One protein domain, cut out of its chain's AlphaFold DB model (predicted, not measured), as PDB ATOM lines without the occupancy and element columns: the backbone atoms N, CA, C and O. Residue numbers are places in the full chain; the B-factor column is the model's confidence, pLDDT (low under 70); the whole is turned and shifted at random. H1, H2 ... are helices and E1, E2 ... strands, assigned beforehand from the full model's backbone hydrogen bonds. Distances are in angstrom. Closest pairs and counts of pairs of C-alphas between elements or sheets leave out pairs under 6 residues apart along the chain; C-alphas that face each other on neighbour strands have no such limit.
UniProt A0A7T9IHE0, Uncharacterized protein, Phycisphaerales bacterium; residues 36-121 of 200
ATOM      1  N   VAL A  36     323.582 292.543 313.548       92.38
ATOM      2  CA  VAL A  36     323.104 293.368 314.646       92.38
ATOM      3  C   VAL A  36     321.591 293.195 314.744       92.38
ATOM      4  O   VAL A  36     320.899 293.256 313.726       92.38
ATOM      5  N   ASP A  37     321.087 292.930 315.948       94.62
ATOM      6  CA  ASP A  37     319.660 292.735 316.226       94.62
ATOM      7  C   ASP A  37     319.348 293.244 317.643       94.62
ATOM      8  O   ASP A  37     319.518 292.522 318.625       94.62
ATOM      9  N   PHE A  38     318.953 294.514 317.758       95.12
ATOM     10  CA  PHE A  38     318.660 295.163 319.041       95.12
ATOM     11  C   PHE A  38     317.209 295.615 319.086       95.12
ATOM     12  O   PHE A  38     316.744 296.321 318.192       95.12
ATOM     13  N   ARG A  39     316.481 295.221 320.131       96.38
ATOM     14  CA  ARG A  39     315.051 295.503 320.289       96.38
ATOM     15  C   ARG A  39     314.823 296.474 321.438       96.38
ATOM     16  O   ARG A  39     315.064 296.101 322.579       96.38
ATOM     17  N   SER A  40     314.253 297.642 321.155       95.19
ATOM     18  CA  SER A  40     313.816 298.561 322.207       95.19
ATOM     19  C   SER A  40     312.486 298.109 322.809       95.19
ATOM     20  O   SER A  40     311.516 297.809 322.103       95.19
ATOM     21  N   THR A  41     312.432 298.076 324.136       95.31
ATOM     22  CA  THR A  41     311.239 297.765 324.938       95.31
ATOM     23  C   THR A  41     310.955 298.919 325.901       95.31
ATOM     24  O   THR A  41     311.841 299.754 326.086       95.31
ATOM     25  N   PRO A  42     309.768 298.989 326.536       93.88
ATOM     26  CA  PRO A  42     309.480 300.047 327.509       93.88
ATOM     27  C   PRO A  42     310.534 300.144 328.615       93.88
ATOM     28  O   PRO A  42     310.880 301.238 329.031       93.88
ATOM     29  N   HIS A  43     311.122 299.009 329.004       91.62
ATOM     30  CA  HIS A  43     312.127 298.918 330.066       91.62
ATOM     31  C   HIS A  43     313.576 299.028 329.581       91.62
ATOM     32  O   HIS A  43     314.498 299.027 330.392       91.62
ATOM     33  N   ALA A  44     313.804 299.072 328.268       92.81
ATOM     34  CA  ALA A  44     315.143 299.131 327.699       92.81
ATOM     35  C   ALA A  44     315.101 299.858 326.358       92.81
ATOM     36  O   ALA A  44     314.764 299.272 325.325       92.81
ATOM     37  N   LEU A  45     315.433 301.145 326.393       95.75
ATOM     38  CA  LEU A  45     315.605 301.980 325.213       95.75
ATOM     39  C   LEU A  45     317.088 301.995 324.851       95.75
ATOM     40  O   LEU A  45     317.916 302.299 325.706       95.75
ATOM     41  N   TYR A  46     317.423 301.670 323.605       95.81
ATOM     42  CA  TYR A  46     318.814 301.540 323.179       95.81
ATOM     43  C   TYR A  46     319.243 302.645 322.212       95.81
ATOM     44  O   TYR A  46     318.524 302.963 321.262       95.81
ATOM     45  N   ASN A  47     320.463 303.135 322.419       97.25
ATOM     46  CA  ASN A  47     321.254 303.883 321.448       97.25
ATOM     47  C   ASN A  47     322.395 302.986 320.964       97.25
ATOM     48  O   ASN A  47     323.105 302.386 321.773       97.25
ATOM     49  N   VAL A  48     322.556 302.875 319.649       96.50
ATOM     50  CA  VAL A  48     323.577 302.029 319.025       96.50
ATOM     51  C   VAL A  48     324.528 302.904 318.233       96.50
ATOM     52  O   VAL A  48     324.090 303.642 317.352       96.50
ATOM     53  N   THR A  49     325.818 302.771 318.520       97.12
ATOM     54  CA  THR A  49     326.896 303.533 317.889       97.12
ATOM     55  C   THR A  49     327.930 302.583 317.301       97.12
ATOM     56  O   THR A  49     328.325 301.607 317.938       97.12
ATOM     57  N   ILE A  50     328.378 302.855 316.081       96.69
ATOM     58  CA  ILE A  50     329.536 302.205 315.469       96.69
ATOM     59  C   ILE A  50     330.718 303.151 315.636       96.69
ATOM     60  O   ILE A  50     330.695 304.265 315.117       96.69
ATOM     61  N   ILE A  51     331.725 302.685 316.365       96.31
ATOM     62  CA  ILE A  51     332.934 303.433 316.708       96.31
ATOM     63  C   ILE A  51     334.089 302.878 315.877       96.31
ATOM     64  O   ILE A  51     334.274 301.656 315.838       96.31
ATOM     65  N   ASP A  52     334.859 303.758 315.247       96.50
ATOM     66  CA  ASP A  52     336.167 303.424 314.687       96.50
ATOM     67  C   ASP A  52     337.164 303.254 315.835       96.50
ATOM     68  O   ASP A  52     337.355 304.155 316.647       96.50
ATOM     69  N   THR A  53     337.765 302.076 315.971       95.56
ATOM     70  CA  THR A  53     338.691 301.809 317.079       95.56
ATOM     71  C   THR A  53     340.090 302.360 316.845       95.56
ATOM     72  O   THR A  53     340.837 302.474 317.814       95.56
ATOM     73  N   ASP A  54     340.440 302.696 315.603       95.00
ATOM     74  CA  ASP A  54     341.740 303.269 315.258       95.00
ATOM     75  C   ASP A  54     341.765 304.770 315.577       95.00
ATOM     76  O   ASP A  54     342.761 305.273 316.101       95.00
ATOM     77  N   THR A  55     340.660 305.481 315.324       97.19
ATOM     78  CA  THR A  55     340.533 306.927 315.602       97.19
ATOM     79  C   THR A  55     339.784 307.243 316.898       97.19
ATOM     80  O   THR A  55     340.002 308.293 317.500       97.19
ATOM     81  N   GLY A  56     338.916 306.340 317.356       94.50
ATOM     82  CA  GLY A  56     337.987 306.571 318.463       94.50
ATOM     83  C   GLY A  56     336.733 307.361 318.077       94.50
ATOM     84  O   GLY A  56     335.976 307.736 318.970       94.50
ATOM     85  N   GLU A  57     336.512 307.634 316.789       97.69
ATOM     86  CA  GLU A  57     335.393 308.450 316.311       97.69
ATOM     87  C   GLU A  57     334.086 307.652 316.172       97.69
ATOM     88  O   GLU A  57     334.068 306.486 315.766       97.69
ATOM     89  N   ASP A  58     332.966 308.317 316.458       98.00
ATOM     90  CA  ASP A  58     331.623 307.789 316.227       98.00
ATOM     91  C   ASP A  58     331.258 307.944 314.743       98.00
ATOM     92  O   ASP A  58     330.913 309.028 314.274       98.00
ATOM     93  N   VAL A  59     331.299 306.845 313.992       97.50
ATOM     94  CA  VAL A  59     331.050 306.852 312.538       97.50
ATOM     95  C   VAL A  59     329.556 306.875 312.222       97.50
ATOM     96  O   VAL A  59     329.114 307.441 311.222       97.50
ATOM     97  N   TRP A  60     328.751 306.235 313.067       98.19
ATOM     98  CA  TRP A  60     327.306 306.160 312.889       98.19
ATOM     99  C   TRP A  60     326.614 305.907 314.223       98.19
ATOM    100  O   TRP A  60     327.000 304.991 314.945       98.19
ATOM    101  N   THR A  61     325.556 306.662 314.515       98.06
ATOM    102  CA  THR A  61     324.738 306.494 315.721       98.06
ATOM    103  C   THR A  61     323.263 306.488 315.350       98.06
ATOM    104  O   THR A  61     322.816 307.295 314.532       98.06
ATOM    105  N   ILE A  62     322.493 305.598 315.975       98.06
ATOM    106  CA  ILE A  62     321.036 305.616 315.901       98.06
ATOM    107  C   ILE A  62     320.405 305.385 317.266       98.06
ATOM    108  O   ILE A  62     320.830 304.536 318.051       98.06
ATOM    109  N   GLU A  63     319.323 306.108 317.501       97.81
ATOM    110  CA  GLU A  63     318.387 305.821 318.573       97.81
ATOM    111  C   GLU A  63     317.315 304.850 318.064       97.81
ATOM    112  O   GLU A  63     316.688 305.097 317.032       97.81
ATOM    113  N   ILE A  64     317.078 303.752 318.784       97.44
ATOM    114  CA  ILE A  64     316.048 302.774 318.417       97.44
ATOM    115  C   ILE A  64     314.723 303.160 319.097       97.44
ATOM    116  O   ILE A  64     314.625 303.051 320.328       97.44
ATOM    117  N   PRO A  65     313.675 303.545 318.339       96.81
ATOM    118  CA  PRO A  65     312.393 303.938 318.916       96.81
ATOM    119  C   PRO A  65     311.723 302.810 319.706       96.81
ATOM    120  O   PRO A  65     311.934 301.621 319.448       96.81
ATOM    121  N   LEU A  66     310.859 303.181 320.652       96.25
ATOM    122  CA  LEU A  66     310.088 302.222 321.438       96.25
ATOM    123  C   LEU A  66     309.229 301.324 320.530       96.25
ATOM    124  O   LEU A  66     308.570 301.799 319.607       96.25
ATOM    125  N   GLY A  67     309.236 300.013 320.787       95.50
ATOM    126  CA  GLY A  67     308.491 299.045 319.976       95.50
ATOM    127  C   GLY A  67     309.124 298.749 318.612       95.50
ATOM    128  O   GLY A  67     308.570 297.960 317.842       95.50
ATOM    129  N   GLN A  68     310.293 299.325 318.318       97.44
ATOM    130  CA  GLN A  68     311.084 299.019 317.133       97.44
ATOM    131  C   GLN A  68     312.326 298.192 317.468       97.44
ATOM    132  O   GLN A  68     312.714 297.987 318.621       97.44
ATOM    133  N   ARG A  69     312.930 297.667 316.408       96.19
ATOM    134  CA  ARG A  69     314.109 296.819 316.440       96.19
ATOM    135  C   ARG A  69     315.056 297.232 315.325       96.19
ATOM    136  O   ARG A  69     314.641 297.317 314.168       96.19
ATOM    137  N   LEU A  70     316.314 297.471 315.669       96.94
ATOM    138  CA  LEU A  70     317.388 297.653 314.703       96.94
ATOM    139  C   LEU A  70     317.839 296.285 314.218       96.94
ATOM    140  O   LEU A  70     318.296 295.466 315.012       96.94
ATOM    141  N   VAL A  71     317.750 296.067 312.911       96.19
ATOM    142  CA  VAL A  71     318.360 294.919 312.242       96.19
ATOM    143  C   VAL A  71     319.427 295.421 311.286       96.19
ATOM    144  O   VAL A  71     319.184 296.337 310.502       96.19
ATOM    145  N   GLY A  72     320.607 294.816 311.329       95.62
ATOM    146  CA  GLY A  72     321.707 295.203 310.457       95.62
ATOM    147  C   GLY A  72     322.670 294.068 310.162       95.62
ATOM    148  O   GLY A  72     322.713 293.061 310.871       95.62
ATOM    149  N   GLN A  73     323.433 294.234 309.088       95.06
ATOM    150  CA  GLN A  73     324.523 293.345 308.717       95.06
ATOM    151  C   GLN A  73     325.666 294.121 308.064       95.06
ATOM    152  O   GLN A  73     325.428 295.067 307.308       95.06
ATOM    153  N   PHE A  74     326.894 293.677 308.304       94.50
ATOM    154  CA  PHE A  74     328.067 294.149 307.578       94.50
ATOM    155  C   PHE A  74     328.262 293.275 306.332       94.50
ATOM    156  O   PHE A  74     328.150 292.049 306.392       94.50
ATOM    157  N   VAL A  75     328.405 293.906 305.166       91.56
ATOM    158  CA  VAL A  75     328.244 293.228 303.865       91.56
ATOM    159  C   VAL A  75     329.572 292.752 303.286       91.56
ATOM    160  O   VAL A  75     329.614 291.692 302.663       91.56
ATOM    161  N   ASN A  76     330.649 293.511 303.477       84.12
ATOM    162  CA  ASN A  76     331.904 293.346 302.750       84.12
ATOM    163  C   ASN A  76     333.057 292.855 303.632       84.12
ATOM    164  O   ASN A  76     334.201 292.990 303.214       84.12
ATOM    165  N   ASN A  77     332.788 292.237 304.786       73.06
ATOM    166  CA  ASN A  77     333.785 291.813 305.783       73.06
ATOM    167  C   ASN A  77     335.130 291.319 305.231       73.06
ATOM    168  O   ASN A  77     336.178 291.705 305.734       73.06
ATOM    169  N   THR A  78     335.118 290.459 304.210       76.44
ATOM    170  CA  THR A  78     336.346 289.870 303.656       76.44
ATOM    171  C   THR A  78     337.118 290.830 302.753       76.44
ATOM    172  O   THR A  78     338.338 290.796 302.750       76.44
ATOM    173  N   LYS A  79     336.423 291.683 301.990       82.56
ATOM    174  CA  LYS A  79     337.055 292.686 301.112       82.56
ATOM    175  C   LYS A  79     337.422 293.961 301.865       82.56
ATOM    176  O   LYS A  79     338.324 294.672 301.445       82.56
ATOM    177  N   ALA A  80     336.733 294.221 302.972       83.56
ATOM    178  CA  ALA A  80     336.905 295.417 303.775       83.56
ATOM    179  C   ALA A  80     338.311 295.535 304.367       83.56
ATOM    180  O   ALA A  80     338.808 296.643 304.524       83.56
ATOM    181  N   VAL A  81     338.964 294.407 304.662       83.56
ATOM    182  CA  VAL A  81     340.348 294.395 305.161       83.56
ATOM    183  C   VAL A  81     341.312 294.987 304.130       83.56
ATOM    184  O   VAL A  81     342.210 295.734 304.503       83.56
ATOM    185  N   ASP A  82     341.096 294.711 302.842       88.81
ATOM    186  CA  ASP A  82     341.954 295.219 301.768       88.81
ATOM    187  C   ASP A  82     341.628 296.676 301.408       88.81
ATOM    188  O   ASP A  82     342.520 297.447 301.058       88.81
ATOM    189  N   THR A  83     340.347 297.060 301.470       91.50
ATOM    190  CA  THR A  83     339.894 298.412 301.106       91.50
ATOM    191  C   THR A  83     339.958 299.411 302.257       91.50
ATOM    192  O   THR A  83     339.867 300.607 302.007       91.50
ATOM    193  N   GLY A  84     340.083 298.943 303.502       92.81
ATOM    194  CA  GLY A  84     339.974 299.780 304.700       92.81
ATOM    195  C   GLY A  84     338.554 300.286 304.975       92.81
ATOM    196  O   GLY A  84     338.370 301.159 305.812       92.81
ATOM    197  N   GLU A  85     337.543 299.749 304.288       94.25
ATOM    198  CA  GLU A  85     336.151 300.200 304.385       94.25
ATOM    199  C   GLU A  85     335.181 299.024 304.238       94.25
ATOM    200  O   GLU A  85     335.333 298.177 303.359       94.25
ATOM    201  N   ASP A  86     334.130 299.001 305.051       95.31
ATOM    202  CA  ASP A  86     333.000 298.080 304.955       95.31
ATOM    203  C   ASP A  86     331.683 298.853 304.776       95.31
ATOM    204  O   ASP A  86     331.610 300.077 304.863       95.31
ATOM    205  N   THR A  87     330.596 298.135 304.519       96.31
ATOM    206  CA  THR A  87     329.250 298.685 304.415       96.31
ATOM    207  C   THR A  87     328.341 298.037 305.448       96.31
ATOM    208  O   THR A  87     328.059 296.837 305.378       96.31
ATOM    209  N   PHE A  88     327.797 298.847 306.353       96.75
ATOM    210  CA  PHE A  88     326.744 298.435 307.271       96.75
ATOM    211  C   PHE A  88     325.372 298.690 306.641       96.75
ATOM    212  O   PHE A  88     324.959 299.833 306.443       96.75
ATOM    213  N   SER A  89     324.662 297.617 306.291       96.88
ATOM    214  CA  SER A  89     323.285 297.677 305.789       96.88
ATOM    215  C   SER A  89     322.308 297.451 306.936       96.88
ATOM    216  O   SER A  89     322.397 296.428 307.610       96.88
ATOM    217  N   TRP A  90     321.359 298.363 307.146       97.56
ATOM    218  CA  TRP A  90     320.475 298.343 308.313       97.56
ATOM    219  C   TRP A  90     319.046 298.806 308.012       97.56
ATOM    220  O   TRP A  90     318.759 299.380 306.960       97.56
ATOM    221  N   SER A  91     318.141 298.529 308.950       97.88
ATOM    222  CA  SER A  91     316.770 299.046 308.998       97.88
ATOM    223  C   SER A  91     316.249 299.076 310.427       97.88
ATOM    224  O   SER A  91     316.604 298.227 311.245       97.88
ATOM    225  N   LEU A  92     315.315 299.989 310.682       97.69
ATOM    226  CA  LEU A  92     314.395 299.888 311.806       97.69
ATOM    227  C   LEU A  92     313.133 299.155 311.348       97.69
ATOM    228  O   LEU A  92     312.523 299.508 310.338       97.69
ATOM    229  N   VAL A  93     312.763 298.111 312.075       97.19
ATOM    230  CA  VAL A  93     311.547 297.330 311.833       97.19
ATOM    231  C   VAL A  93     310.710 297.278 313.103       97.19
ATOM    232  O   VAL A  93     311.219 297.500 314.200       97.19
ATOM    233  N   SER A  94     309.421 296.960 312.978       96.88
ATOM    234  CA  SER A  94     308.600 296.668 314.157       96.88
ATOM    235  C   SER A  94     309.197 295.493 314.937       96.88
ATOM    236  O   SER A  94     309.667 294.513 314.349       96.88
ATOM    237  N   ALA A  95     309.135 295.559 316.266       93.62
ATOM    238  CA  ALA A  95     309.609 294.500 317.149       93.62
ATOM    239  C   ALA A  95     308.901 293.146 316.935       93.62
ATOM    240  O   ALA A  95     309.454 292.115 317.317       93.62
ATOM    241  N   SER A  96     307.707 293.132 316.332       93.75
ATOM    242  CA  SER A  96     306.968 291.907 315.985       93.75
ATOM    243  C   SER A  96     307.301 291.352 314.595       93.75
ATOM    244  O   SER A  96     306.891 290.244 314.259       93.75
ATOM    245  N   THR A  97     308.027 292.100 313.759       93.81
ATOM    246  CA  THR A  97     308.324 291.696 312.380       93.81
ATOM    247  C   THR A  97     309.488 290.713 312.318       93.81
ATOM    248  O   THR A  97     310.606 291.032 312.721       93.81
ATOM    249  N   THR A  98     309.255 289.544 311.718       90.06
ATOM    250  CA  THR A  98     310.289 288.519 311.477       90.06
ATOM    251  C   THR A  98     311.162 288.824 310.251       90.06
ATOM    252  O   THR A  98     312.303 288.367 310.172       90.06
ATOM    253  N   SER A  99     310.646 289.608 309.297       85.06
ATOM    254  CA  SER A  99     311.351 289.956 308.057       85.06
ATOM    255  C   SER A  99     312.607 290.797 308.312       85.06
ATOM    256  O   SER A  99     312.624 291.683 309.167       85.06
ATOM    257  N   ARG A 100     313.658 290.525 307.531       81.56
ATOM    258  CA  ARG A 100     314.951 291.222 307.563       81.56
ATOM    259  C   ARG A 100     315.182 291.893 306.212       81.56
ATOM    260  O   ARG A 100     315.807 291.321 305.326       81.56
ATOM    261  N   SER A 101     314.622 293.086 306.040       90.69
ATOM    262  CA  SER A 101     314.886 293.939 304.877       90.69
ATOM    263  C   SER A 101     315.779 295.092 305.313       90.69
ATOM    264  O   SER A 101     315.428 295.792 306.259       90.69
ATOM    265  N   TYR A 102     316.912 295.293 304.640       95.00
ATOM    266  CA  TYR A 102     317.834 296.405 304.894       95.00
ATOM    267  C   TYR A 102     317.581 297.513 303.869       95.00
ATOM    268  O   TYR A 102     317.736 297.284 302.669       95.00
ATOM    269  N   ARG A 103     317.146 298.687 304.329       96.12
ATOM    270  CA  ARG A 103     316.763 299.825 303.478       96.12
ATOM    271  C   ARG A 103     317.812 300.928 303.477       96.12
ATOM    272  O   ARG A 103     317.868 301.697 302.526       96.12
ATOM    273  N   ASN A 104     318.648 300.964 304.507       97.94
ATOM    274  CA  ASN A 104     319.684 301.964 304.691       97.94
ATOM    275  C   ASN A 104     321.064 301.317 304.606       97.94
ATOM    276  O   ASN A 104     321.229 300.127 304.891       97.94
ATOM    277  N   LYS A 105     322.054 302.111 304.206       97.75
ATOM    278  CA  LYS A 105     323.458 301.710 304.128       97.75
ATOM    279  C   LYS A 105     324.337 302.859 304.593       97.75
ATOM    280  O   LYS A 105     324.000 304.014 304.344       97.75
ATOM    281  N   VAL A 106     325.449 302.536 305.236       97.62
ATOM    282  CA  VAL A 106     326.475 303.500 305.646       97.62
ATOM    283  C   VAL A 106     327.855 302.854 305.527       97.62
ATOM    284  O   VAL A 106     327.989 301.647 305.751       97.62
ATOM    285  N   THR A 107     328.855 303.635 305.117       97.25
ATOM    286  CA  THR A 107     330.260 303.206 305.101       97.25
ATOM    287  C   THR A 107     330.799 303.218 306.523       97.25
ATOM    288  O   THR A 107     330.524 304.143 307.282       97.25
ATOM    289  N   VAL A 108     331.522 302.170 306.897       97.00
ATOM    290  CA  VAL A 108     332.058 301.973 308.247       97.00
ATOM    291  C   VAL A 108     333.465 301.382 308.167       97.00
ATOM    292  O   VAL A 108     333.812 300.814 307.130       97.00
ATOM    293  N   PRO A 109     334.265 301.444 309.241       95.69
ATOM    294  CA  PRO A 109     335.580 300.818 309.266       95.69
ATOM    295  C   PRO A 109     335.499 299.289 309.078       95.69
ATOM    296  O   PRO A 109     334.435 298.672 309.277       95.69
ATOM    297  N   PRO A 110     336.611 298.639 308.697       94.62
ATOM    298  CA  PRO A 110     336.660 297.195 308.521       94.62
ATOM    299  C   PRO A 110     336.431 296.470 309.848       94.62
ATOM    300  O   PRO A 110     336.510 297.060 310.923       94.62
ATOM    301  N   MET A 111     336.167 295.162 309.785       92.06
ATOM    302  CA  MET A 111     335.879 294.334 310.968       92.06
ATOM    303  C   MET A 111     336.951 294.437 312.061       92.06
ATOM    304  O   MET A 111     336.629 294.337 313.241       92.06
ATOM    305  N   THR A 112     338.210 294.645 311.678       91.56
ATOM    306  CA  THR A 112     339.351 294.769 312.595       91.56
ATOM    307  C   THR A 112     339.411 296.103 313.329       91.56
ATOM    308  O   THR A 112     340.028 296.156 314.386       91.56
ATOM    309  N   SER A 113     338.772 297.140 312.781       93.75
ATOM    310  CA  SER A 113     338.893 298.529 313.237       93.75
ATOM    311  C   SER A 113     337.544 299.147 313.618       93.75
ATOM    312  O   SER A 113     337.389 300.363 313.649       93.75
ATOM    313  N   ARG A 114     336.524 298.323 313.883       93.38
ATOM    314  CA  ARG A 114     335.193 298.789 314.297       93.38
ATOM    315  C   ARG A 114     334.734 298.130 315.587       93.38
ATOM    316  O   ARG A 114     334.971 296.947 315.821       93.38
ATOM    317  N   ARG A 115     333.949 298.866 316.372       94.06
ATOM    318  CA  ARG A 115     333.237 298.359 317.549       94.06
ATOM    319  C   ARG A 115     331.792 298.836 317.542       94.06
ATOM    320  O   ARG A 115     331.527 300.024 317.413       94.06
ATOM    321  N   VAL A 116     330.854 297.913 317.746       95.38
ATOM    322  CA  VAL A 116     329.450 298.259 317.999       95.38
ATOM    323  C   VAL A 116     329.283 298.495 319.497       95.38
ATOM    324  O   VAL A 116     329.466 297.576 320.293       95.38
ATOM    325  N   SER A 117     328.961 299.725 319.880       94.50
ATOM    326  CA  SER A 117     328.643 300.126 321.248       94.50
ATOM    327  C   SER A 117     327.135 300.276 321.405       94.50
ATOM    328  O   SER A 117     326.466 300.840 320.539       94.50
ATOM    329  N   VAL A 118     326.594 299.769 322.508       95.44
ATOM    330  CA  VAL A 118     325.171 299.879 322.836       95.44
ATOM    331  C   VAL A 118     325.053 300.519 324.200       95.44
ATOM    332  O   VAL A 118     325.639 300.038 325.168       95.44
ATOM    333  N   THR A 119     324.276 301.587 324.279       94.88
ATOM    334  CA  THR A 119     324.004 302.296 325.526       94.88
ATOM    335  C   THR A 119     322.509 302.293 325.806       94.88
ATOM    336  O   THR A 119     321.685 302.305 324.889       94.88
ATOM    337  N   LEU A 120     322.155 302.218 327.088       94.06
ATOM    338  CA  LEU A 120     320.783 302.415 327.539       94.06
ATOM    339  C   LEU A 120     320.505 303.914 327.603       94.06
ATOM    340  O   LEU A 120     321.304 304.674 328.144       94.06
ATOM    341  N   ARG A 121     319.377 304.320 327.032       91.31
ATOM    342  CA  ARG A 121     318.903 305.698 327.050       91.31
ATOM    343  C   ARG A 121     318.028 305.941 328.278       91.31
ATOM    344  O   ARG A 121     317.266 305.061 328.688       91.31
TER     345      ARG A 121
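AT A GLANCE: This is residues 36 to 121 of the 200 residues of an uncharacterized protein of Phycisphaerales bacterium (UniProt A0A7T9IHE0). Two sheets stand face to face as a sandwich, one of four strands, E1, E4, E5 and E6, and one of three, E3, E2 and E7, with their strands running nearly along each other, 9 degrees apart. The small helix H1 sits at one end, between E4 and E5 along the chain, and only grazes the larger sheet. The 86 printed residues hold seven named strands and one named helix in the order E1 E2 E3 E4 H1 E5 E6 E7; the sheets run E1 - E4 - E5 - E6 and E3 - E2 - E7, both antiparallel throughout. The class is mostly strand, and the whole is compact, with a radius of gyration of the C-alphas of 13.2 A and spans of 40 by 26 by 14 A, only just flat.

IN THESE COORDINATES: Find C-alpha 36 at (323.104, 293.368, 314.646), where E1, residues 36 to 39, begins; it is 10.1 A long. Next come E2, residues 46 to 52, 19.4 A, and E3, residues 58 to 63, 13.6 A. E4, residues 68 to 74, covers 20.1 A, and H1, residues 77 to 83, covers 10.1 A. Look for C-alpha 86 at (333.000, 298.080, 304.955): there E5, residues 86 to 94, starts its 26.1 A. E6, residues 104 to 108, is 12.9 A long, and E7, residues 114 to 120, runs 19.9 A to C-alpha 120 at (320.783, 302.415, 327.539).

HOW THE PARTS SIT: Start in the larger sheet, twisted but only just, with C-alphas up to 4.5 A off its best plane. E1, an edge strand, is antiparallel to E4, with N 36 and O 72 at 2.9 A. E4 and E5 are antiparallel, with N 71 and O 91 at 3.0 A. E5 and E6 form a hairpin, with N 88 and O 106 at 2.9 A. In the other sheet E2 and E3 form a hairpin, with N 50 and O 60 at 2.8 A, and E2 and E7 are antiparallel, with N 49 and O 117 at 2.9 A. Between the sheets, the closest C-alphas of E3 and E6 are those of Val 59 and Val 108, 6.6 A; E2 and E5 are apart. H1 grazes the larger sheet with residues 77 to 80; the closest C-alphas of H1 and E5 are those of Ala 80 and Asp 86, 4.9 A. In H1, 1 of 3 O i to N i+4 pairs and 2 of 4 O i to N i+3 pairs are within hydrogen-bond range.

THE WHOLE: The C-alphas farthest apart are those of Pro 42 and Asp 82, 41.7 A. The printed part has no cut and no long link. Mean pLDDT of the printed part is 94.0, and no printed residue is under 70.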